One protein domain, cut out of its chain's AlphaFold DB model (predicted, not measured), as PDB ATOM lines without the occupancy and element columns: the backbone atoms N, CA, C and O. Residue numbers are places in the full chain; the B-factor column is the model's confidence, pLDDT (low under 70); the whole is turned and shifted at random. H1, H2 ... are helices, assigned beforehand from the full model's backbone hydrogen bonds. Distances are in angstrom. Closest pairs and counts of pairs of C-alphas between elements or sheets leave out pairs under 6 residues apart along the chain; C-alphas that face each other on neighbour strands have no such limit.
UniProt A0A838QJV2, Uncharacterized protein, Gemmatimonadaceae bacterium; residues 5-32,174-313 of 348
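Overview. This is residues 5 to 32 and 174 to 313 of the 348 residues of an uncharacterized protein of Gemmatimonadaceae bacterium (UniProt A0A838QJV2). The domain has two unequal lobes of helices: in the larger, H8 lies in the middle, with H1 crossing it, H5 packed on it at a wide angle and the end of H6 meeting the beginning of H8 at a corner, and in the smaller, H3 packs on both H2 and H4, the three centres making a triangle. The short H9 and H10 make a tail at the far end of H8, and H7 lies near H1. The printed part has 168 residues, with ten named helices, H1 to H10 along the chain, and no named strand; its class is all helix. It is compact, with a radius of gyration of the C-alphas of 16.1 A, and spans 49 by 39 by 31 A.

Along the chain. H1, residues 5 to 23, is 27.0 A long and starts at C-alpha 5 (156.357, 100.082, 120.547). After the cut come H2, residues 174 to 182, with C-alpha 174 at (139.403, 114.794, 83.799), H3, residues 188 to 199, 16.7 A, and H4, residues 207 to 218, 15.8 A. H5 is residues 241 to 250, 14.3 A, and H6 residues 259 to 270, 16.5 A. H7 is residues 275 to 278, H8 residues 287 to 298, 16.2 A, and H9 residues 300 to 304. H10, residues 309 to 312, ends at C-alpha 312 (174.225, 92.025, 94.731).

Arrangement. H8 is the hub, touching four helices. Residues 13 to 20 of H1 touch it, about perpendicular at 74 degrees; the closest C-alphas, of Tyr 20 and Ala 293, are 5.3 A apart. H5 touches H8 about perpendicular at 84 degrees, closest at the C-alphas of Asn 242 and Gly 298, 5.2 A. Residues 266 to 270 of H6 touch H8 about perpendicular at 77 degrees, closest at the C-alphas of Ala 270 and Pro 287, 5.1 A. H9 only just touches H8, with 3 pairs of C-alphas within 8 A, and only at the corner; the closest are Val 296 and Arg 303, 7.4 A. H9 touches H10, with the C-alphas of Ala 304 and Ser 311 at 5.2 A. H7 is close to H1 but not clearly touching, with the C-alphas of Arg 18 and Leu 278 at 7.1 A. H4 is close to H8 but not clearly touching, with the C-alphas of Ser 215 and Arg 288 at 7.7 A. H3 touches H4 at a steep tilt of 48 degrees, opposite ways, with the C-alphas of Val 196 and Ala 210 at 5.0 A. H2 and H3 form a helical hairpin at a tilt of 36 degrees, only just steep, with the C-alphas of Ala 181 and Arg 191 at 5.4 A. Every O i to N i+4 pair is within hydrogen-bond range in H1, H2, H3, H5, H6, H8 and H9, and 7 of 8 are in H4; H7 and H10 are too short for such a pair.

Size, cuts and confidence. The C-alphas farthest apart, of Asn 185 and Thr 313, are 52.8 A apart. Residues 33 to 173 are not printed; C-alphas 32 and 174 are 25.6 A apart across the cut. The link from H4 to H5, residues 219 to 240, is long. Mean pLDDT of the printed part is 93.0; residues 5, 253 and 254 are under 70.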
ATOM      1  N   ALA A   5     156.311 100.725 121.860       65.38
ATOM      2  CA  ALA A   5     156.357 100.082 120.547       65.38
ATOM      3  C   ALA A   5     156.154 101.064 119.374       65.38
ATOM      4  O   ALA A   5     156.779 100.900 118.327       65.38
ATOM      5  N   GLU A   6     155.330 102.099 119.544       71.38
ATOM      6  CA  GLU A   6     155.092 103.116 118.513       71.38
ATOM      7  C   GLU A   6     156.310 104.030 118.351       71.38
ATOM      8  O   GLU A   6     156.678 104.364 117.230       71.38
ATOM      9  N   ASP A   7     157.002 104.355 119.444       84.50
ATOM     10  CA  ASP A   7     158.250 105.129 119.393       84.50
ATOM     11  C   ASP A   7     159.364 104.364 118.672       84.50
ATOM     12  O   ASP A   7     160.159 104.948 117.934       84.50
ATOM     13  N   SER A   8     159.400 103.036 118.838       88.56
ATOM     14  CA  SER A   8     160.289 102.177 118.054       88.56
ATOM     15  C   SER A   8     159.938 102.219 116.567       88.56
ATOM     16  O   SER A   8     160.845 102.325 115.746       88.56
ATOM     17  N   ALA A   9     158.653 102.159 116.209       91.69
ATOM     18  CA  ALA A   9     158.224 102.217 114.813       91.69
ATOM     19  C   ALA A   9     158.544 103.570 114.160       91.69
ATOM     20  O   ALA A   9     159.039 103.594 113.037       91.69
ATOM     21  N   VAL A  10     158.336 104.688 114.864       94.38
ATOM     22  CA  VAL A  10     158.695 106.029 114.367       94.38
ATOM     23  C   VAL A  10     160.195 106.130 114.087       94.38
ATOM     24  O   VAL A  10     160.579 106.640 113.033       94.38
ATOM     25  N   ARG A  11     161.053 105.606 114.975       93.69
ATOM     26  CA  ARG A  11     162.512 105.585 114.749       93.69
ATOM     27  C   ARG A  11     162.903 104.750 113.531       93.69
ATOM     28  O   ARG A  11     163.688 105.221 112.714       93.69
ATOM     29  N   GLU A  12     162.335 103.555 113.392       93.81
ATOM     30  CA  GLU A  12     162.575 102.659 112.250       93.81
ATOM     31  C   GLU A  12     162.136 103.294 110.925       93.81
ATOM     32  O   GLU A  12     162.914 103.365 109.975       93.81
ATOM     33  N   VAL A  13     160.913 103.833 110.870       95.94
ATOM     34  CA  VAL A  13     160.405 104.515 109.672       95.94
ATOM     35  C   VAL A  13     161.242 105.755 109.358       95.94
ATOM     36  O   VAL A  13     161.589 105.961 108.199       95.94
ATOM     37  N   SER A  14     161.659 106.531 110.362       96.50
ATOM     38  CA  SER A  14     162.575 107.664 110.157       96.50
ATOM     39  C   SER A  14     163.924 107.218 109.582       96.50
ATOM     40  O   SER A  14     164.482 107.897 108.723       96.50
ATOM     41  N   GLY A  15     164.446 106.066 110.017       95.56
ATOM     42  CA  GLY A  15     165.650 105.454 109.450       95.56
ATOM     43  C   GLY A  15     165.484 105.096 107.971       95.56
ATOM     44  O   GLY A  15     166.348 105.423 107.157       95.56
ATOM     45  N   ILE A  16     164.341 104.509 107.600       96.19
ATOM     46  CA  ILE A  16     163.999 104.214 106.200       96.19
ATOM     47  C   ILE A  16     163.843 105.502 105.379       96.19
ATOM     48  O   ILE A  16     164.314 105.562 104.245       96.19
ATOM     49  N   VAL A  17     163.234 106.550 105.940       97.50
ATOM     50  CA  VAL A  17     163.106 107.854 105.272       97.50
ATOM     51  C   VAL A  17     164.482 108.471 105.017       97.50
ATOM     52  O   VAL A  17     164.747 108.884 103.893       97.50
ATOM     53  N   ARG A  18     165.397 108.467 105.997       96.75
ATOM     54  CA  ARG A  18     166.782 108.938 105.792       96.75
ATOM     55  C   ARG A  18     167.507 108.144 104.710       96.75
ATOM     56  O   ARG A  18     168.211 108.725 103.891       96.75
ATOM     57  N   TRP A  19     167.308 106.829 104.672       94.12
ATOM     58  CA  TRP A  19     167.845 106.001 103.595       94.12
ATOM     59  C   TRP A  19     167.279 106.388 102.234       94.12
ATOM     60  O   TRP A  19     168.042 106.541 101.286       94.12
ATOM     61  N   TYR A  20     165.966 106.589 102.139       95.69
ATOM     62  CA  TYR A  20     165.322 107.014 100.901       95.69
ATOM     63  C   TYR A  20     165.865 108.368 100.435       95.69
ATOM     64  O   TYR A  20     166.224 108.500  99.268       95.69
ATOM     65  N   LEU A  21     166.024 109.326 101.352       96.44
ATOM     66  CA  LEU A  21     166.635 110.627 101.071       96.44
ATOM     67  C   LEU A  21     168.056 110.493 100.510       96.44
ATOM     68  O   LEU A  21     168.390 111.142  99.525       96.44
ATOM     69  N   ALA A  22     168.873 109.619 101.101       93.50
ATOM     70  CA  ALA A  22     170.268 109.443 100.708       93.50
ATOM     71  C   ALA A  22     170.472 108.620  99.424       93.50
ATOM     72  O   ALA A  22     171.492 108.790  98.764       93.50
ATOM     73  N   ASN A  23     169.546 107.718  99.072       90.75
ATOM     74  CA  ASN A  23     169.776 106.708  98.024       90.75
ATOM     75  C   ASN A  23     168.809 106.792  96.836       90.75
ATOM     76  O   ASN A  23     169.044 106.146  95.819       90.75
ATOM     77  N   ALA A  24     167.688 107.504  96.961       93.00
ATOM     78  CA  ALA A  24     166.637 107.474  95.944       93.00
ATOM     79  C   ALA A  24     165.997 108.836  95.679       93.00
ATOM     80  O   ALA A  24     165.744 109.163  94.517       93.00
ATOM     81  N   TYR A  25     165.745 109.631  96.716       95.88
ATOM     82  CA  TYR A  25     165.115 110.934  96.565       95.88
ATOM     83  C   TYR A  25     165.996 111.881  95.747       95.88
ATOM     84  O   TYR A  25     167.173 112.058  96.045       95.88
ATOM     85  N   ASN A  26     165.422 112.468  94.698       93.69
ATOM     86  CA  ASN A  26     166.084 113.326  93.714       93.69
ATOM     87  C   ASN A  26     167.269 112.683  92.963       93.69
ATOM     88  O   ASN A  26     167.984 113.375  92.241       93.69
ATOM     89  N   GLN A  27     167.441 111.363  93.079       91.38
ATOM     90  CA  GLN A  27     168.424 110.572  92.323       91.38
ATOM     91  C   GLN A  27     167.735 109.585  91.374       91.38
ATOM     92  O   GLN A  27     168.137 109.421  90.225       91.38
ATOM     93  N   ILE A  28     166.674 108.940  91.857       89.50
ATOM     94  CA  ILE A  28     165.902 107.916  91.147       89.50
ATOM     95  C   ILE A  28     164.473 108.406  90.888       89.50
ATOM     96  O   ILE A  28     163.884 108.115  89.846       89.50
ATOM     97  N   GLU A  29     163.899 109.121  91.852       91.31
ATOM     98  CA  GLU A  29     162.553 109.689  91.803       91.31
ATOM     99  C   GLU A  29     162.467 110.934  92.693       91.31
ATOM    100  O   GLU A  29     163.321 111.149  93.548       91.31
ATOM    101  N   GLY A  30     161.438 111.757  92.500       92.06
ATOM    102  CA  GLY A  30     161.297 113.056  93.158       92.06
ATOM    103  C   GLY A  30     161.123 114.191  92.145       92.06
ATOM    104  O   GLY A  30     161.150 113.949  90.935       92.06
ATOM    105  N   PRO A  31     160.938 115.434  92.616       91.06
ATOM    106  CA  PRO A  31     160.606 116.583  91.773       91.06
ATOM    107  C   PRO A  31     161.704 116.979  90.775       91.06
ATOM    108  O   PRO A  31     161.388 117.566  89.738       91.06
ATOM    109  N   THR A  32     162.975 116.672  91.058       91.62
ATOM    110  CA  THR A  32     164.094 116.966  90.143       91.62
ATOM    111  C   THR A  32     164.322 115.864  89.109       91.62
ATOM    112  O   THR A  32     164.976 116.094  88.091       91.62
ATOM    113  N   LEU A 174     138.635 115.001  82.589       94.88
ATOM    114  CA  LEU A 174     139.403 114.794  83.799       94.88
ATOM    115  C   LEU A 174     139.869 116.128  84.377       94.88
ATOM    116  O   LEU A 174     139.734 116.339  85.576       94.88
ATOM    117  N   VAL A 175     140.312 117.073  83.545       96.00
ATOM    118  CA  VAL A 175     140.734 118.413  83.988       96.00
ATOM    119  C   VAL A 175     139.588 119.141  84.687       96.00
ATOM    120  O   VAL A 175     139.786 119.740  85.744       96.00
ATOM    121  N   LYS A 176     138.360 119.028  84.168       96.00
ATOM    122  CA  LYS A 176     137.183 119.579  84.845       96.00
ATOM    123  C   LYS A 176     136.893 118.876  86.165       96.00
ATOM    124  O   LYS A 176     136.537 119.549  87.120       96.00
ATOM    125  N   TRP A 177     137.055 117.554  86.258       97.00
ATOM    126  CA  TRP A 177     136.864 116.849  87.531       97.00
ATOM    127  C   TRP A 177     137.832 117.333  88.611       97.00
ATOM    128  O   TRP A 177     137.418 117.479  89.759       97.00
ATOM    129  N   PHE A 178     139.087 117.605  88.246       97.69
ATOM    130  CA  PHE A 178     140.042 118.228  89.158       97.69
ATOM    131  C   PHE A 178     139.621 119.654  89.521       97.69
ATOM    132  O   PHE A 178     139.584 119.973  90.702       97.69
ATOM    133  N   ALA A 179     139.239 120.486  88.547       97.00
ATOM    134  CA  ALA A 179     138.790 121.856  88.808       97.00
ATOM    135  C   ALA A 179     137.543 121.912  89.714       97.00
ATOM    136  O   ALA A 179     137.500 122.698  90.657       97.00
ATOM    137  N   ASP A 180     136.556 121.043  89.474       97.00
ATOM    138  CA  ASP A 180     135.353 120.919  90.302       97.00
ATOM    139  C   ASP A 180     135.722 120.489  91.738       97.00
ATOM    140  O   ASP A 180     135.165 121.012  92.701       97.00
ATOM    141  N   ALA A 181     136.680 119.564  91.901       97.31
ATOM    142  CA  ALA A 181     137.171 119.151  93.218       97.31
ATOM    143  C   ALA A 181     137.927 120.286  93.928       97.31
ATOM    144  O   ALA A 181     137.687 120.528  95.108       97.31
ATOM    145  N   SER A 182     138.788 121.015  93.212       97.44
ATOM    146  CA  SER A 182     139.501 122.197  93.715       97.44
ATOM    147  C   SER A 182     138.547 123.288  94.209       97.44
ATOM    148  O   SER A 182     138.858 123.979  95.176       97.44
ATOM    149  N   ALA A 183     137.377 123.425  93.581       97.38
ATOM    150  CA  ALA A 183     136.362 124.412  93.943       97.38
ATOM    151  C   ALA A 183     135.468 124.003  95.134       97.38
ATOM    152  O   ALA A 183     134.659 124.811  95.590       97.38
ATOM    153  N   ALA A 184     135.576 122.773  95.652       97.38
ATOM    154  CA  ALA A 184     134.733 122.319  96.756       97.38
ATOM    155  C   ALA A 184     135.057 123.052  98.077       97.38
ATOM    156  O   ALA A 184     136.214 123.342  98.394       97.38
ATOM    157  N   ASN A 185     134.028 123.331  98.882       96.12
ATOM    158  CA  ASN A 185     134.159 124.057 100.150       96.12
ATOM    159  C   ASN A 185     134.592 123.136 101.309       96.12
ATOM    160  O   ASN A 185     133.838 122.900 102.251       96.12
ATOM    161  N   CYS A 186     135.788 122.566 101.196       97.19
ATOM    162  CA  CYS A 186     136.427 121.704 102.189       97.19
ATOM    163  C   CYS A 186     137.959 121.851 102.115       97.19
ATOM    164  O   CYS A 186     138.471 122.604 101.280       97.19
ATOM    165  N   LEU A 187     138.704 121.178 102.997       97.94
ATOM    166  CA  LEU A 187     140.167 121.274 103.032       97.94
ATOM    167  C   LEU A 187     140.806 120.672 101.761       97.94
ATOM    168  O   LEU A 187     140.279 119.694 101.229       97.94
ATOM    169  N   PRO A 188     141.977 121.155 101.293       98.19
ATOM    170  CA  PRO A 188     142.658 120.603 100.111       98.19
ATOM    171  C   PRO A 188     142.887 119.084 100.136       98.19
ATOM    172  O   PRO A 188     142.831 118.428  99.094       98.19
ATOM    173  N   THR A 189     143.101 118.513 101.321       97.50
ATOM    174  CA  THR A 189     143.230 117.063 101.528       97.50
ATOM    175  C   THR A 189     141.904 116.326 101.341       97.50
ATOM    176  O   THR A 189     141.862 115.283 100.691       97.50
ATOM    177  N   GLU A 190     140.803 116.893 101.829       98.12
ATOM    178  CA  GLU A 190     139.449 116.356 101.654       98.12
ATOM    179  C   GLU A 190     139.006 116.439 100.187       98.12
ATOM    180  O   GLU A 190     138.411 115.498  99.660       98.12
ATOM    181  N   ARG A 191     139.364 117.520  99.480       98.50
ATOM    182  CA  ARG A 191     139.141 117.652  98.029       98.50
ATOM    183  C   ARG A 191     139.852 116.554  97.238       98.50
ATOM    184  O   ARG A 191     139.278 115.985  96.308       98.50
ATOM    185  N   ALA A 192     141.089 116.229  97.616       98.31
ATOM    186  CA  ALA A 192     141.842 115.149  96.991       98.31
ATOM    187  C   ALA A 192     141.171 113.778  97.231       98.31
ATOM    188  O   ALA A 192     141.065 112.979  96.298       98.31
ATOM    189  N   ASP A 193     140.643 113.524  98.435       97.62
ATOM    190  CA  ASP A 193     139.858 112.318  98.746       97.62
ATOM    191  C   ASP A 193     138.541 112.235  97.949       97.62
ATOM    192  O   ASP A 193     138.199 111.158  97.446       97.62
ATOM    193  N   LEU A 194     137.823 113.354  97.767       97.88
ATOM    194  CA  LEU A 194     136.624 113.416  96.915       97.88
ATOM    195  C   LEU A 194     136.945 113.011  95.472       97.88
ATOM    196  O   LEU A 194     136.218 112.224  94.859       97.88
ATOM    197  N   LEU A 195     138.063 113.503  94.936       98.12
ATOM    198  CA  LEU A 195     138.511 113.147  93.595       98.12
ATOM    199  C   LEU A 195     138.897 111.664  93.493       98.12
ATOM    200  O   LEU A 195     138.548 111.006  92.511       98.12
ATOM    201  N   VAL A 196     139.556 111.109  94.517       98.31
ATOM    202  CA  VAL A 196     139.847 109.669  94.600       98.31
ATOM    203  C   VAL A 196     138.560 108.846  94.589       98.31
ATOM    204  O   VAL A 196     138.479 107.858  93.855       98.31
ATOM    205  N   ALA A 197     137.548 109.237  95.368       97.62
ATOM    206  CA  ALA A 197     136.257 108.556  95.401       97.62
ATOM    207  C   ALA A 197     135.571 108.589  94.028       97.62
ATOM    208  O   ALA A 197     135.129 107.551  93.538       97.62
ATOM    209  N   ARG A 198     135.574 109.753  93.364       96.62
ATOM    210  CA  ARG A 198     134.999 109.925  92.025       96.62
ATOM    211  C   ARG A 198     135.706 109.069  90.976       96.62
ATOM    212  O   ARG A 198     135.046 108.391  90.203       96.62
ATOM    213  N   LEU A 199     137.037 109.046  90.961       97.75
ATOM    214  CA  LEU A 199     137.806 108.204  90.033       97.75
ATOM    215  C   LEU A 199     137.631 106.708  90.300       97.75
ATOM    216  O   LEU A 199     137.796 105.904  89.385       97.75
ATOM    217  N   SER A 200     137.283 106.337  91.533       97.25
ATOM    218  CA  SER A 200     137.088 104.941  91.917       97.25
ATOM    219  C   SER A 200     135.801 104.314  91.360       97.25
ATOM    220  O   SER A 200     135.605 103.109  91.511       97.25
ATOM    221  N   SER A 201     134.918 105.103  90.734       95.12
ATOM    222  CA  SER A 201     133.733 104.583  90.040       95.12
ATOM    223  C   SER A 201     134.048 104.014  88.654       95.12
ATOM    224  O   SER A 201     133.232 103.284  88.095       95.12
ATOM    225  N   ILE A 202     135.219 104.332  88.093       96.81
ATOM    226  CA  ILE A 202     135.628 103.865  86.768       96.81
ATOM    227  C   ILE A 202     135.988 102.380  86.847       96.81
ATOM    228  O   ILE A 202     136.708 101.941  87.750       96.81
ATOM    229  N   PHE A 203     135.541 101.595  85.863       95.31
ATOM    230  CA  PHE A 203     135.803 100.159  85.820       95.31
ATOM    231  C   PHE A 203     137.293  99.852  85.972       95.31
ATOM    232  O   PHE A 203     138.134 100.398  85.257       95.31
ATOM    233  N   ARG A 204     137.607  98.928  86.889       93.81
ATOM    234  CA  ARG A 204     138.973  98.518  87.254       93.81
ATOM    235  C   ARG A 204     139.843  99.636  87.841       93.81
ATOM    236  O   ARG A 204     140.997  99.359  88.135       93.81
ATOM    237  N   ILE A 205     139.337 100.831  88.137       95.62
ATOM    238  CA  ILE A 205     140.055 101.829  88.943       95.62
ATOM    239  C   ILE A 205     139.514 101.758  90.369       95.62
ATOM    240  O   ILE A 205     138.522 102.377  90.700       95.62
ATOM    241  N   GLY A 206     140.150 100.965  91.234       94.50
ATOM    242  CA  GLY A 206     139.819 100.966  92.665       94.50
ATOM    243  C   GLY A 206     140.507 102.107  93.422       94.50
ATOM    244  O   GLY A 206     141.460 102.704  92.908       94.50
ATOM    245  N   ARG A 207     140.119 102.320  94.692       94.19
ATOM    246  CA  ARG A 207     140.668 103.375  95.574       94.19
ATOM    247  C   ARG A 207     142.190 103.467  95.526       94.19
ATOM    248  O   ARG A 207     142.724 104.559  95.376       94.19
ATOM    249  N   LYS A 208     142.898 102.333  95.576       92.25
ATOM    250  CA  LYS A 208     144.367 102.287  95.485       92.25
ATOM    251  C   LYS A 208     144.910 102.983  94.229       92.25
ATOM    252  O   LYS A 208     145.823 103.792  94.337       92.25
ATOM    253  N   LEU A 209     144.381 102.668  93.048       95.06
ATOM    254  CA  LEU A 209     144.874 103.260  91.803       95.06
ATOM    255  C   LEU A 209     144.487 104.726  91.670       95.06
ATOM    256  O   LEU A 209     145.309 105.529  91.245       95.06
ATOM    257  N   ALA A 210     143.256 105.069  92.051       97.69
ATOM    258  CA  ALA A 210     142.815 106.456  92.082       97.69
ATOM    259  C   ALA A 210     143.731 107.291  92.995       97.69
ATOM    260  O   ALA A 210     144.200 108.349  92.598       97.69
ATOM    261  N   THR A 211     144.092 106.753  94.164       97.00
ATOM    262  CA  THR A 211     145.058 107.353  95.102       97.00
ATOM    263  C   THR A 211     146.442 107.521  94.460       97.00
ATOM    264  O   THR A 211     147.040 108.592  94.562       97.00
ATOM    265  N   MET A 212     146.956 106.504  93.749       95.88
ATOM    266  CA  MET A 212     148.227 106.613  93.013       95.88
ATOM    267  C   MET A 212     148.185 107.726  91.961       95.88
ATOM    268  O   MET A 212     149.125 108.510  91.872       95.88
ATOM    269  N   TYR A 213     147.104 107.800  91.184       97.81
ATOM    270  CA  TYR A 213     146.939 108.794  90.128       97.81
ATOM    271  C   TYR A 213     146.809 110.218  90.684       97.81
ATOM    272  O   TYR A 213     147.536 111.105  90.247       97.81
ATOM    273  N   VAL A 214     145.943 110.435  91.681       98.31
ATOM    274  CA  VAL A 214     145.754 111.761  92.290       98.31
ATOM    275  C   VAL A 214     147.040 112.216  92.977       98.31
ATOM    276  O   VAL A 214     147.509 113.312  92.696       98.31
ATOM    277  N   SER A 215     147.679 111.362  93.789       97.19
ATOM    278  CA  SER A 215     148.922 111.744  94.480       97.19
ATOM    279  C   SER A 215     150.079 112.073  93.529       97.19
ATOM    280  O   SER A 215     150.876 112.953  93.836       97.19
ATOM    281  N   ALA A 216     150.155 111.449  92.347       96.12
ATOM    282  CA  ALA A 216     151.160 111.800  91.337       96.12
ATOM    283  C   ALA A 216     151.009 113.236  90.795       96.12
ATOM    284  O   ALA A 216     151.952 113.771  90.216       96.12
ATOM    285  N   LEU A 217     149.836 113.849  90.973       97.81
ATOM    286  CA  LEU A 217     149.481 115.160  90.435       97.81
ATOM    287  C   LEU A 217     149.278 116.239  91.514       97.81
ATOM    288  O   LEU A 217     149.128 117.413  91.172       97.81
ATOM    289  N   THR A 218     149.280 115.864  92.797       98.00
ATOM    290  CA  THR A 218     148.950 116.759  93.923       98.00
ATOM    291  C   THR A 218     149.991 116.769  95.048       98.00
ATOM    292  O   THR A 218     149.789 117.455  96.043       98.00
ATOM    293  N   VAL A 219     151.098 116.025  94.917       97.81
ATOM    294  CA  VAL A 219     152.135 115.895  95.961       97.81
ATOM    295  C   VAL A 219     153.477 116.453  95.466       97.81
ATOM    296  O   VAL A 219     154.220 115.734  94.785       97.81
ATOM    297  N   PRO A 220     153.790 117.732  95.755       96.38
ATOM    298  CA  PRO A 220     154.922 118.447  95.155       96.38
ATOM    299  C   PRO A 220     156.289 117.869  95.536       96.38
ATOM    300  O   PRO A 220     157.243 117.940  94.765       96.38
ATOM    301  N   GLU A 221     156.399 117.249  96.707       95.56
ATOM    302  CA  GLU A 221     157.629 116.612  97.160       95.56
ATOM    303  C   GLU A 221     157.924 115.283  96.450       95.56
ATOM    304  O   GLU A 221     159.033 114.780  96.590       95.56
ATOM    305  N   LEU A 222     156.984 114.710  95.683       94.75
ATOM    306  CA  LEU A 222     157.194 113.472  94.914       94.75
ATOM    307  C   LEU A 222     157.251 113.688  93.399       94.75
ATOM    308  O   LEU A 222     157.897 112.907  92.699       94.75
ATOM    309  N   ALA A 223     156.583 114.716  92.884       92.44
ATOM    310  CA  ALA A 223     156.536 115.027  91.461       92.44
ATOM    311  C   ALA A 223     156.209 116.508  91.241       92.44
ATOM    312  O   ALA A 223     155.767 117.205  92.151       92.44
ATOM    313  N   LYS A 224     156.347 116.989  90.000       92.06
ATOM    314  CA  LYS A 224     155.762 118.283  89.623       92.06
ATOM    315  C   LYS A 224     154.235 118.151  89.674       92.06
ATOM    316  O   LYS A 224     153.659 117.508  88.800       92.06
ATOM    317  N   ALA A 225     153.608 118.729  90.695       94.81
ATOM    318  CA  ALA A 225     152.200 118.539  91.042       94.81
ATOM    319  C   ALA A 225     151.321 119.710  90.542       94.81
ATOM    320  O   ALA A 225     151.197 120.710  91.248       94.81
ATOM    321  N   PRO A 226     150.712 119.630  89.340       96.25
ATOM    322  CA  PRO A 226     150.033 120.770  88.701       96.25
ATOM    323  C   PRO A 226     148.732 121.234  89.374       96.25
ATOM    324  O   PRO A 226     148.153 122.256  88.986       96.25
ATOM    325  N   TRP A 227     148.250 120.472  90.356       97.88
ATOM    326  CA  TRP A 227     147.011 120.749  91.082       97.88
ATOM    327  C   TRP A 227     147.236 121.123  92.552       97.88
ATOM    328  O   TRP A 227     146.272 121.382  93.266       97.88
ATOM    329  N   HIS A 228     148.489 121.174  93.004       96.75
ATOM    330  CA  HIS A 228     148.848 121.717  94.313       96.75
ATOM    331  C   HIS A 228     148.957 123.258  94.236       96.75
ATOM    332  O   HIS A 228     149.479 123.758  93.238       96.75
ATOM    333  N   PRO A 229     148.539 124.034  95.261       97.00
ATOM    334  CA  PRO A 229     148.017 123.604  96.565       97.00
ATOM    335  C   PRO A 229     146.496 123.400  96.618       97.00
ATOM    336  O   PRO A 229     145.977 123.042  97.671       97.00
ATOM    337  N   ASP A 230     145.771 123.628  95.517       97.88
ATOM    338  CA  ASP A 230     144.299 123.560  95.506       97.88
ATOM    339  C   ASP A 230     143.767 122.181  95.925       97.88
ATOM    340  O   ASP A 230     142.714 122.077  96.564       97.88
ATOM    341  N   LEU A 231     144.522 121.138  95.572       98.12
ATOM    342  CA  LEU A 231     144.401 119.769  96.051       98.12
ATOM    343  C   LEU A 231     145.705 119.358  96.737       98.12
ATOM    344  O   LEU A 231     146.788 119.531  96.174       98.12
ATOM    345  N   ASP A 232     145.594 118.724  97.901       97.94
ATOM    346  CA  ASP A 232     146.743 118.211  98.649       97.94
ATOM    347  C   ASP A 232     146.654 116.687  98.793       97.94
ATOM    348  O   ASP A 232     145.833 116.144  99.533       97.94
ATOM    349  N   GLY A 233     147.516 115.972  98.067       97.88
ATOM    350  CA  GLY A 233     147.596 114.513  98.132       97.88
ATOM    351  C   GLY A 233     148.498 113.970  99.237       97.88
ATOM    352  O   GLY A 233     148.718 112.758  99.274       97.88
ATOM    353  N   SER A 234     149.060 114.807 100.112       97.62
ATOM    354  CA  SER A 234     150.054 114.400 101.116       97.62
ATOM    355  C   SER A 234     149.546 113.298 102.054       97.62
ATOM    356  O   SER A 234     150.329 112.492 102.551       97.62
ATOM    357  N   ARG A 235     148.224 113.190 102.254       97.06
ATOM    358  CA  ARG A 235     147.577 112.152 103.082       97.06
ATOM    359  C   ARG A 235     147.105 110.917 102.303       97.06
ATOM    360  O   ARG A 235     146.707 109.926 102.914       97.06
ATOM    361  N   LEU A 236     147.172 110.943 100.972       97.38
ATOM    362  CA  LEU A 236     146.688 109.882 100.087       97.38
ATOM    363  C   LEU A 236     147.657 108.688 100.038       97.38
ATOM    364  O   LEU A 236     148.346 108.467  99.048       97.38
ATOM    365  N   VAL A 237     147.738 107.892 101.103       96.44
ATOM    366  CA  VAL A 237     148.691 106.771 101.180       96.44
ATOM    367  C   VAL A 237     148.200 105.499 100.483       96.44
ATOM    368  O   VAL A 237     147.034 105.108 100.575       96.44
ATOM    369  N   VAL A 238     149.127 104.793  99.832       93.81
ATOM    370  CA  VAL A 238     148.875 103.497  99.193       93.81
ATOM    371  C   VAL A 238     149.629 102.394  99.925       93.81
ATOM    372  O   VAL A 238     150.857 102.345  99.912       93.81
ATOM    373  N   VAL A 239     148.894 101.457 100.522       93.25
ATOM    374  CA  VAL A 239     149.492 100.282 101.170       93.25
ATOM    375  C   VAL A 239     149.473  99.104 100.195       93.25
ATOM    376  O   VAL A 239     148.497  98.364 100.086       93.25
ATOM    377  N   ASP A 240     150.545  98.952  99.419       90.19
ATOM    378  CA  ASP A 240     150.748  97.773  98.573       90.19
ATOM    379  C   ASP A 240     151.350  96.595  99.361       90.19
ATOM    380  O   ASP A 240     151.539  96.668 100.572       90.19
ATOM    381  N   ALA A 241     151.663  95.489  98.683       89.31
ATOM    382  CA  ALA A 241     152.242  94.319  99.340       89.31
ATOM    383  C   ALA A 241     153.630  94.587  99.959       89.31
ATOM    384  O   ALA A 241     153.998  93.922 100.929       89.31
ATOM    385  N   ASN A 242     154.403  95.538  99.420       90.50
ATOM    386  CA  ASN A 242     155.715  95.899  99.954       90.50
ATOM    387  C   ASN A 242     155.553  96.722 101.234       90.50
ATOM    388  O   ASN A 242     156.076  96.345 102.282       90.50
ATOM    389  N   VAL A 243     154.745  97.782 101.179       93.62
ATOM    390  CA  VAL A 243     154.438  98.640 102.328       93.62
ATOM    391  C   VAL A 243     153.736  97.833 103.425       93.62
ATOM    392  O   VAL A 243     154.150  97.892 104.579       93.62
ATOM    393  N   ALA A 244     152.746  97.001 103.084       92.38
ATOM    394  CA  ALA A 244     152.036  96.143 104.037       92.38
ATOM    395  C   ALA A 244     152.980  95.204 104.798       92.38
ATOM    396  O   ALA A 244     152.787  94.964 105.991       92.38
ATOM    397  N   ARG A 245     154.010  94.675 104.125       89.56
ATOM    398  CA  ARG A 245     155.018  93.797 104.735       89.56
ATOM    399  C   ARG A 245     155.859  94.550 105.761       89.56
ATOM    400  O   ARG A 245     156.045  94.042 106.865       89.56
ATOM    401  N   VAL A 246     156.305  95.760 105.419       91.25
ATOM    402  CA  VAL A 246     157.046  96.636 106.340       91.25
ATOM    403  C   VAL A 246     156.169  97.000 107.542       91.25
ATOM    404  O   VAL A 246     156.571  96.773 108.680       91.25
ATOM    405  N   ILE A 247     154.933  97.454 107.306       92.19
ATOM    406  CA  ILE A 247     153.964  97.788 108.363       92.19
ATOM    407  C   ILE A 247     153.723  96.592 109.290       92.19
ATOM    408  O   ILE A 247     153.771  96.737 110.509       92.19
ATOM    409  N   SER A 248     153.481  95.404 108.731       89.25
ATOM    410  CA  SER A 248     153.194  94.196 109.517       89.25
ATOM    411  C   SER A 248     154.363  93.805 110.419       89.25
ATOM    412  O   SER A 248     154.146  93.351 111.537       89.25
ATOM    413  N   HIS A 249     155.600  94.011 109.962       87.88
ATOM    414  CA  HIS A 249     156.785  93.763 110.778       87.88
ATOM    415  C   HIS A 249     156.924  94.791 111.912       87.88
ATOM    416  O   HIS A 249     157.236  94.429 113.045       87.88
ATOM    417  N   LEU A 250     156.656  96.069 111.630       88.81
ATOM    418  CA  LEU A 250     156.822  97.153 112.601       88.81
ATOM    419  C   LEU A 250     155.694  97.232 113.638       88.81
ATOM    420  O   LEU A 250     155.946  97.614 114.777       88.81
ATOM    421  N   ARG A 251     154.461  96.854 113.279       85.50
ATOM    422  CA  ARG A 251     153.294  96.946 114.173       85.50
ATOM    423  C   ARG A 251     153.347  96.011 115.375       85.50
ATOM    424  O   ARG A 251     152.642  96.285 116.340       85.50
ATOM    425  N   ARG A 252     154.136  94.928 115.329       71.75
ATOM    426  CA  ARG A 252     154.290  93.884 116.373       71.75
ATOM    427  C   ARG A 252     152.988  93.234 116.897       71.75
ATOM    428  O   ARG A 252     153.069  92.299 117.689       71.75
ATOM    429  N   ASP A 253     151.815  93.685 116.459       67.56
ATOM    430  CA  ASP A 253     150.504  93.125 116.773       67.56
ATOM    431  C   ASP A 253     150.295  91.787 116.041       67.56
ATOM    432  O   ASP A 253     150.730  91.608 114.901       67.56
ATOM    433  N   ARG A 254     149.654  90.826 116.717       57.88
ATOM    434  CA  ARG A 254     149.450  89.455 116.221       57.88
ATOM    435  C   ARG A 254     148.261  89.346 115.265       57.88
ATOM    436  O   ARG A 254     148.223  88.410 114.465       57.88
ATOM    437  N   ALA A 255     147.304  90.271 115.323       71.94
ATOM    438  CA  ALA A 255     146.195  90.297 114.376       71.94
ATOM    439  C   ALA A 255     146.653  90.883 113.034       71.94
ATOM    440  O   ALA A 255     147.290  91.933 112.995       71.94
ATOM    441  N   ARG A 256     146.313  90.228 111.913       74.81
ATOM    442  CA  ARG A 256     146.540  90.813 110.581       74.81
ATOM    443  C   ARG A 256     145.622  92.030 110.429       74.81
ATOM    444  O   ARG A 256     144.407  91.836 110.382       74.81
ATOM    445  N   PRO A 257     146.157  93.260 110.345       81.00
ATOM    446  CA  PRO A 257     145.308  94.428 110.210       81.00
ATOM    447  C   PRO A 257     144.657  94.436 108.826       81.00
ATOM    448  O   PRO A 257     145.259  94.009 107.837       81.00
ATOM    449  N   ASN A 258     143.423  94.933 108.753       89.75
ATOM    450  CA  ASN A 258     142.797  95.235 107.471       89.75
ATOM    451  C   ASN A 258     143.488  96.450 106.806       89.75
ATOM    452  O   ASN A 258     144.327  97.124 107.413       89.75
ATOM    453  N   TYR A 259     143.155  96.715 105.539       89.94
ATOM    454  CA  TYR A 259     143.787  97.780 104.750       89.94
ATOM    455  C   TYR A 259     143.667  99.159 105.419       89.94
ATOM    456  O   TYR A 259     144.659  99.874 105.541       89.94
ATOM    457  N   GLU A 260     142.476  99.507 105.904       90.62
ATOM    458  CA  GLU A 260     142.203 100.793 106.559       90.62
ATOM    459  C   GLU A 260     143.022 100.961 107.838       90.62
ATOM    460  O   GLU A 260     143.659 101.990 108.039       90.62
ATOM    461  N   ALA A 261     143.113  99.915 108.661       90.88
ATOM    462  CA  ALA A 261     143.949  99.936 109.849       90.88
ATOM    463  C   ALA A 261     145.431 100.120 109.498       90.88
ATOM    464  O   ALA A 261     146.153 100.754 110.269       90.88
ATOM    465  N   MET A 262     145.926  99.560 108.385       93.00
ATOM    466  CA  MET A 262     147.303  99.798 107.923       93.00
ATOM    467  C   MET A 262     147.512 101.244 107.465       93.00
ATOM    468  O   MET A 262     148.530 101.838 107.816       93.00
ATOM    469  N   VAL A 263     146.552 101.808 106.731       94.00
ATOM    470  CA  VAL A 263     146.556 103.211 106.290       94.00
ATOM    471  C   VAL A 263     146.600 104.160 107.488       94.00
ATOM    472  O   VAL A 263     147.523 104.967 107.582       94.00
ATOM    473  N   SER A 264     145.672 104.016 108.438       93.94
ATOM    474  CA  SER A 264     145.604 104.876 109.627       93.94
ATOM    475  C   SER A 264     146.864 104.775 110.482       93.94
ATOM    476  O   SER A 264     147.371 105.786 110.961       93.94
ATOM    477  N   TRP A 265     147.415 103.565 110.630       94.56
ATOM    478  CA  TRP A 265     148.681 103.375 111.335       94.56
ATOM    479  C   TRP A 265     149.836 104.109 110.648       94.56
ATOM    480  O   TRP A 265     150.606 104.794 111.317       94.56
ATOM    481  N   LEU A 266     149.953 103.997 109.321       95.88
ATOM    482  CA  LEU A 266     151.032 104.644 108.576       95.88
ATOM    483  C   LEU A 266     150.940 106.167 108.666       95.88
ATOM    484  O   LEU A 266     151.957 106.817 108.885       95.88
ATOM    485  N   ILE A 267     149.734 106.721 108.534       96.62
ATOM    486  CA  ILE A 267     149.493 108.158 108.695       96.62
ATOM    487  C   ILE A 267     149.917 108.611 110.095       96.62
ATOM    488  O   ILE A 267     150.718 109.532 110.209       96.62
ATOM    489  N   SER A 268     149.470 107.912 111.143       95.75
ATOM    490  CA  SER A 268     149.809 108.251 112.531       95.75
ATOM    491  C   SER A 268     151.316 108.193 112.811       95.75
ATOM    492  O   SER A 268     151.847 109.056 113.508       95.75
ATOM    493  N   VAL A 269     152.032 107.212 112.254       95.75
ATOM    494  CA  VAL A 269     153.499 107.147 112.372       95.75
ATOM    495  C   VAL A 269     154.166 108.279 111.592       95.75
ATOM    496  O   VAL A 269     155.087 108.906 112.110       95.75
ATOM    497  N   ALA A 270     153.709 108.559 110.371       97.44
ATOM    498  CA  ALA A 270     154.291 109.585 109.513       97.44
ATOM    499  C   ALA A 270     154.101 111.009 110.056       97.44
ATOM    500  O   ALA A 270     155.017 111.814 109.951       97.44
ATOM    501  N   GLU A 271     152.964 111.311 110.688       96.31
ATOM    502  CA  GLU A 271     152.682 112.611 111.328       96.31
ATOM    503  C   GLU A 271     153.626 112.941 112.496       96.31
ATOM    504  O   GLU A 271     153.691 114.082 112.950       96.31
ATOM    505  N   ARG A 272     154.358 111.943 113.000       96.88
ATOM    506  CA  ARG A 272     155.343 112.096 114.077       96.88
ATOM    507  C   ARG A 272     156.770 112.282 113.556       96.88
ATOM    508  O   ARG A 272     157.690 112.397 114.366       96.88
ATOM    509  N   ILE A 273     156.969 112.273 112.238       97.31
ATOM    510  CA  ILE A 273     158.271 112.428 111.587       97.31
ATOM    511  C   ILE A 273     158.313 113.807 110.938       97.31
ATOM    512  O   ILE A 273     157.671 114.029 109.917       97.31
ATOM    513  N   ASP A 274     159.109 114.709 111.508       97.44
ATOM    514  CA  ASP A 274     159.320 116.040 110.940       97.44
ATOM    515  C   ASP A 274     160.275 115.954 109.737       97.44
ATOM    516  O   ASP A 274     161.496 115.860 109.898       97.44
ATOM    517  N   LEU A 275     159.724 115.920 108.521       98.12
ATOM    518  CA  LEU A 275     160.522 115.779 107.299       98.12
ATOM    519  C   LEU A 275     161.348 117.038 107.007       98.12
ATOM    520  O   LEU A 275     162.434 116.921 106.440       98.12
ATOM    521  N   ALA A 276     160.885 118.216 107.437       97.62
ATOM    522  CA  ALA A 276     161.612 119.473 107.262       97.62
ATOM    523  C   ALA A 276     162.919 119.492 108.076       97.62
ATOM    524  O   ALA A 276     163.904 120.095 107.652       97.62
ATOM    525  N   HIS A 277     162.962 118.777 109.208       97.00
ATOM    526  CA  HIS A 277     164.198 118.536 109.962       97.00
ATOM    527  C   HIS A 277     165.130 117.509 109.304       97.00
ATOM    528  O   HIS A 277     166.323 117.492 109.606       97.00
ATOM    529  N   LEU A 278     164.612 116.620 108.450       96.00
ATOM    530  CA  LEU A 278     165.424 115.607 107.769       96.00
ATOM    531  C   LEU A 278     166.058 116.131 106.478       96.00
ATOM    532  O   LEU A 278     167.165 115.716 106.151       96.00
ATOM    533  N   GLN A 279     165.363 117.005 105.748       95.88
ATOM    534  CA  GLN A 279     165.854 117.615 104.515       95.88
ATOM    535  C   GLN A 279     165.180 118.972 104.294       95.88
ATOM    536  O   GLN A 279     163.952 119.079 104.260       95.88
ATOM    537  N   THR A 280     165.988 120.007 104.064       94.62
ATOM    538  CA  THR A 280     165.488 121.343 103.718       94.62
ATOM    539  C   THR A 280     164.650 121.297 102.439       94.62
ATOM    540  O   THR A 280     165.044 120.683 101.448       94.62
ATOM    541  N   GLY A 281     163.498 121.973 102.457       93.12
ATOM    542  CA  GLY A 281     162.570 122.051 101.324       93.12
ATOM    543  C   GLY A 281     161.451 121.007 101.333       93.12
ATOM    544  O   GLY A 281     160.531 121.120 100.527       93.12
ATOM    545  N   LEU A 282     161.478 120.027 102.245       96.94
ATOM    546  CA  LEU A 282     160.334 119.142 102.476       96.94
ATOM    547  C   LEU A 282     159.280 119.802 103.381       96.94
ATOM    548  O   LEU A 282     159.641 120.588 104.263       96.94
ATOM    549  N   PRO A 283     157.981 119.477 103.210       96.56
ATOM    550  CA  PRO A 283     156.948 119.906 104.147       96.56
ATOM    551  C   PRO A 283     157.185 119.257 105.509       96.56
ATOM    552  O   PRO A 283     157.767 118.184 105.582       96.56
ATOM    553  N   ARG A 284     156.672 119.846 106.593       97.00
ATOM    554  CA  ARG A 284     156.812 119.255 107.935       97.00
ATOM    555  C   ARG A 284     156.310 117.809 107.990       97.00
ATOM    556  O   ARG A 284     156.993 116.946 108.524       97.00
ATOM    557  N   ASN A 285     155.140 117.558 107.401       95.56
ATOM    558  CA  ASN A 285     154.482 116.257 107.398       95.56
ATOM    559  C   ASN A 285     154.014 115.896 105.986       95.56
ATOM    560  O   ASN A 285     153.335 116.690 105.340       95.56
ATOM    561  N   SER A 286     154.309 114.671 105.548       97.88
ATOM    562  CA  SER A 286     153.687 114.059 104.369       97.88
ATOM    563  C   SER A 286     153.649 112.533 104.502       97.88
ATOM    564  O   SER A 286     154.637 111.841 104.222       97.88
ATOM    565  N   PRO A 287     152.505 111.967 104.927       98.25
ATOM    566  CA  PRO A 287     152.308 110.522 104.945       98.25
ATOM    567  C   PRO A 287     152.565 109.838 103.600       98.25
ATOM    568  O   PRO A 287     153.106 108.732 103.568       98.25
ATOM    569  N   ARG A 288     152.226 110.483 102.479       98.12
ATOM    570  CA  ARG A 288     152.469 109.962 101.132       98.12
ATOM    571  C   ARG A 288     153.960 109.863 100.830       98.12
ATOM    572  O   ARG A 288     154.370 108.853 100.250       98.12
ATOM    573  N   PHE A 289     154.756 110.857 101.225       98.19
ATOM    574  CA  PHE A 289     156.211 110.823 101.083       98.19
ATOM    575  C   PHE A 289     156.821 109.679 101.896       98.19
ATOM    576  O   PHE A 289     157.579 108.865 101.366       98.19
ATOM    577  N   VAL A 290     156.414 109.541 103.162       98.25
ATOM    578  CA  VAL A 290     156.850 108.432 104.026       98.25
ATOM    579  C   VAL A 290     156.446 107.083 103.424       98.25
ATOM    580  O   VAL A 290     157.264 106.168 103.346       98.25
ATOM    581  N   GLN A 291     155.217 106.959 102.918       97.88
ATOM    582  CA  GLN A 291     154.764 105.760 102.215       97.88
ATOM    583  C   GLN A 291     155.649 105.433 101.007       97.88
ATOM    584  O   GLN A 291     155.956 104.259 100.784       97.88
ATOM    585  N   GLN A 292     156.056 106.442 100.232       97.31
ATOM    586  CA  GLN A 292     156.941 106.255  99.084       97.31
ATOM    587  C   GLN A 292     158.299 105.699  99.519       97.31
ATOM    588  O   GLN A 292     158.750 104.704  98.952       97.31
ATOM    589  N   ALA A 293     158.890 106.258 100.578       97.25
ATOM    590  CA  ALA A 293     160.135 105.755 101.152       97.25
ATOM    591  C   ALA A 293     160.020 104.275 101.556       97.25
ATOM    592  O   ALA A 293     160.884 103.469 101.205       97.25
ATOM    593  N   LEU A 294     158.922 103.889 102.220       96.94
ATOM    594  CA  LEU A 294     158.667 102.491 102.588       96.94
ATOM    595  C   LEU A 294     158.528 101.577 101.364       96.94
ATOM    596  O   LEU A 294     159.057 100.466 101.363       96.94
ATOM    597  N   TYR A 295     157.822 102.034 100.327       95.31
ATOM    598  CA  TYR A 295     157.653 101.281  99.087       95.31
ATOM    599  C   TYR A 295     158.995 101.063  98.381       95.31
ATOM    600  O   TYR A 295     159.327  99.922  98.056       95.31
ATOM    601  N   VAL A 296     159.794 102.119  98.187       93.94
ATOM    602  CA  VAL A 296     161.098 102.011  97.517       93.94
ATOM    603  C   VAL A 296     162.034 101.114  98.308       93.94
ATOM    604  O   VAL A 296     162.636 100.217  97.725       93.94
ATOM    605  N   PHE A 297     162.111 101.298  99.628       93.50
ATOM    606  CA  PHE A 297     162.945 100.477 100.501       93.50
ATOM    607  C   PHE A 297     162.536  98.997 100.482       93.50
ATOM    608  O   PHE A 297     163.392  98.114 100.358       93.50
ATOM    609  N   GLY A 298     161.230  98.725 100.589       92.12
ATOM    610  CA  GLY A 298     160.665  97.379 100.671       92.12
ATOM    611  C   GLY A 298     160.559  96.639  99.334       92.12
ATOM    612  O   GLY A 298     160.410  95.416  99.331       92.12
ATOM    613  N   SER A 299     160.646  97.335  98.195       90.50
ATOM    614  CA  SER A 299     160.464  96.731  96.871       90.50
ATOM    615  C   SER A 299     161.722  96.010  96.377       90.50
ATOM    616  O   SER A 299     162.562  96.572  95.670       90.50
ATOM    617  N   ARG A 300     161.837  94.718  96.714       89.00
ATOM    618  CA  ARG A 300     162.969  93.860  96.314       89.00
ATOM    619  C   ARG A 300     163.214  93.867  94.806       89.00
ATOM    620  O   ARG A 300     164.346  94.070  94.376       89.00
ATOM    621  N   SER A 301     162.169  93.645  94.007       86.44
ATOM    622  CA  SER A 301     162.299  93.541  92.549       86.44
ATOM    623  C   SER A 301     162.721  94.861  91.916       86.44
ATOM    624  O   SER A 301     163.565  94.856  91.027       86.44
ATOM    625  N   ASN A 302     162.176  95.991  92.382       86.94
ATOM    626  CA  ASN A 302     162.509  97.294  91.806       86.94
ATOM    627  C   ASN A 302     163.916  97.736  92.208       86.94
ATOM    628  O   ASN A 302     164.590  98.385  91.418       86.94
ATOM    629  N   ARG A 303     164.375  97.367  93.408       88.62
ATOM    630  CA  ARG A 303     165.757  97.604  93.840       88.62
ATOM    631  C   ARG A 303     166.751  96.734  93.068       88.62
ATOM    632  O   ARG A 303     167.742  97.253  92.576       88.62
ATOM    633  N   ALA A 304     166.450  95.448  92.873       87.38
ATOM    634  CA  ALA A 304     167.292  94.551  92.077       87.38
ATOM    635  C   ALA A 304     167.379  94.975  90.601       87.38
ATOM    636  O   ALA A 304     168.458  94.972  90.023       87.38
ATOM    637  N   ALA A 305     166.265  95.411  90.004       84.69
ATOM    638  CA  ALA A 305     166.242  95.923  88.631       84.69
ATOM    639  C   ALA A 305     167.046  97.225  88.435       84.69
ATOM    640  O   ALA A 305     167.269  97.634  87.301       84.69
ATOM    641  N   ARG A 306     167.443  97.884  89.528       85.06
ATOM    642  CA  ARG A 306     168.295  99.081  89.550       85.06
ATOM    643  C   ARG A 306     169.704  98.778  90.057       85.06
ATOM    644  O   ARG A 306     170.427  99.709  90.381       85.06
ATOM    645  N   GLU A 307     170.049  97.497  90.187       86.50
ATOM    646  CA  GLU A 307     171.372  97.051  90.632       86.50
ATOM    647  C   GLU A 307     171.749  97.587  92.026       86.50
ATOM    648  O   GLU A 307     172.913  97.842  92.323       86.50
ATOM    649  N   ASP A 308     170.759  97.739  92.917       84.62
ATOM    650  CA  ASP A 308     170.991  98.145  94.307       84.62
ATOM    651  C   ASP A 308     172.029  97.223  94.955       84.62
ATOM    652  O   ASP A 308     171.903  95.996  94.886       84.62
ATOM    653  N   THR A 309     173.025  97.788  95.633       81.31
ATOM    654  CA  THR A 309     174.121  97.029  96.248       81.31
ATOM    655  C   THR A 309     173.625  95.917  97.173       81.31
ATOM    656  O   THR A 309     174.227  94.845  97.205       81.31
ATOM    657  N   CYS A 310     172.493  96.116  97.867       82.31
ATOM    658  CA  CYS A 310     171.873  95.109  98.737       82.31
ATOM    659  C   CYS A 310     171.335  93.890  97.970       82.31
ATOM    660  O   CYS A 310     171.097  92.845  98.577       82.31
ATOM    661  N   SER A 311     171.080  94.037  96.669       80.50
ATOM    662  CA  SER A 311     170.637  92.958  95.783       80.50
ATOM    663  C   SER A 311     171.793  92.101  95.267       80.50
ATOM    664  O   SER A 311     171.581  90.926  94.977       80.50
ATOM    665  N   ILE A 312     173.000  92.674  95.210       76.19
ATOM    666  CA  ILE A 312     174.225  92.025  94.731       76.19
ATOM    667  C   ILE A 312     174.986  91.399  95.905       76.19
ATOM    668  O   ILE A 312     175.398  90.244  95.853       76.19
ATOM    669  N   THR A 313     175.135  92.151  96.998       71.12
ATOM    670  CA  THR A 313     175.836  91.731  98.216       71.12
ATOM    671  C   THR A 313     174.935  91.929  99.430       71.12
ATOM    672  O   THR A 313     174.201  92.915  99.529       71.12
TER     673      THR A 313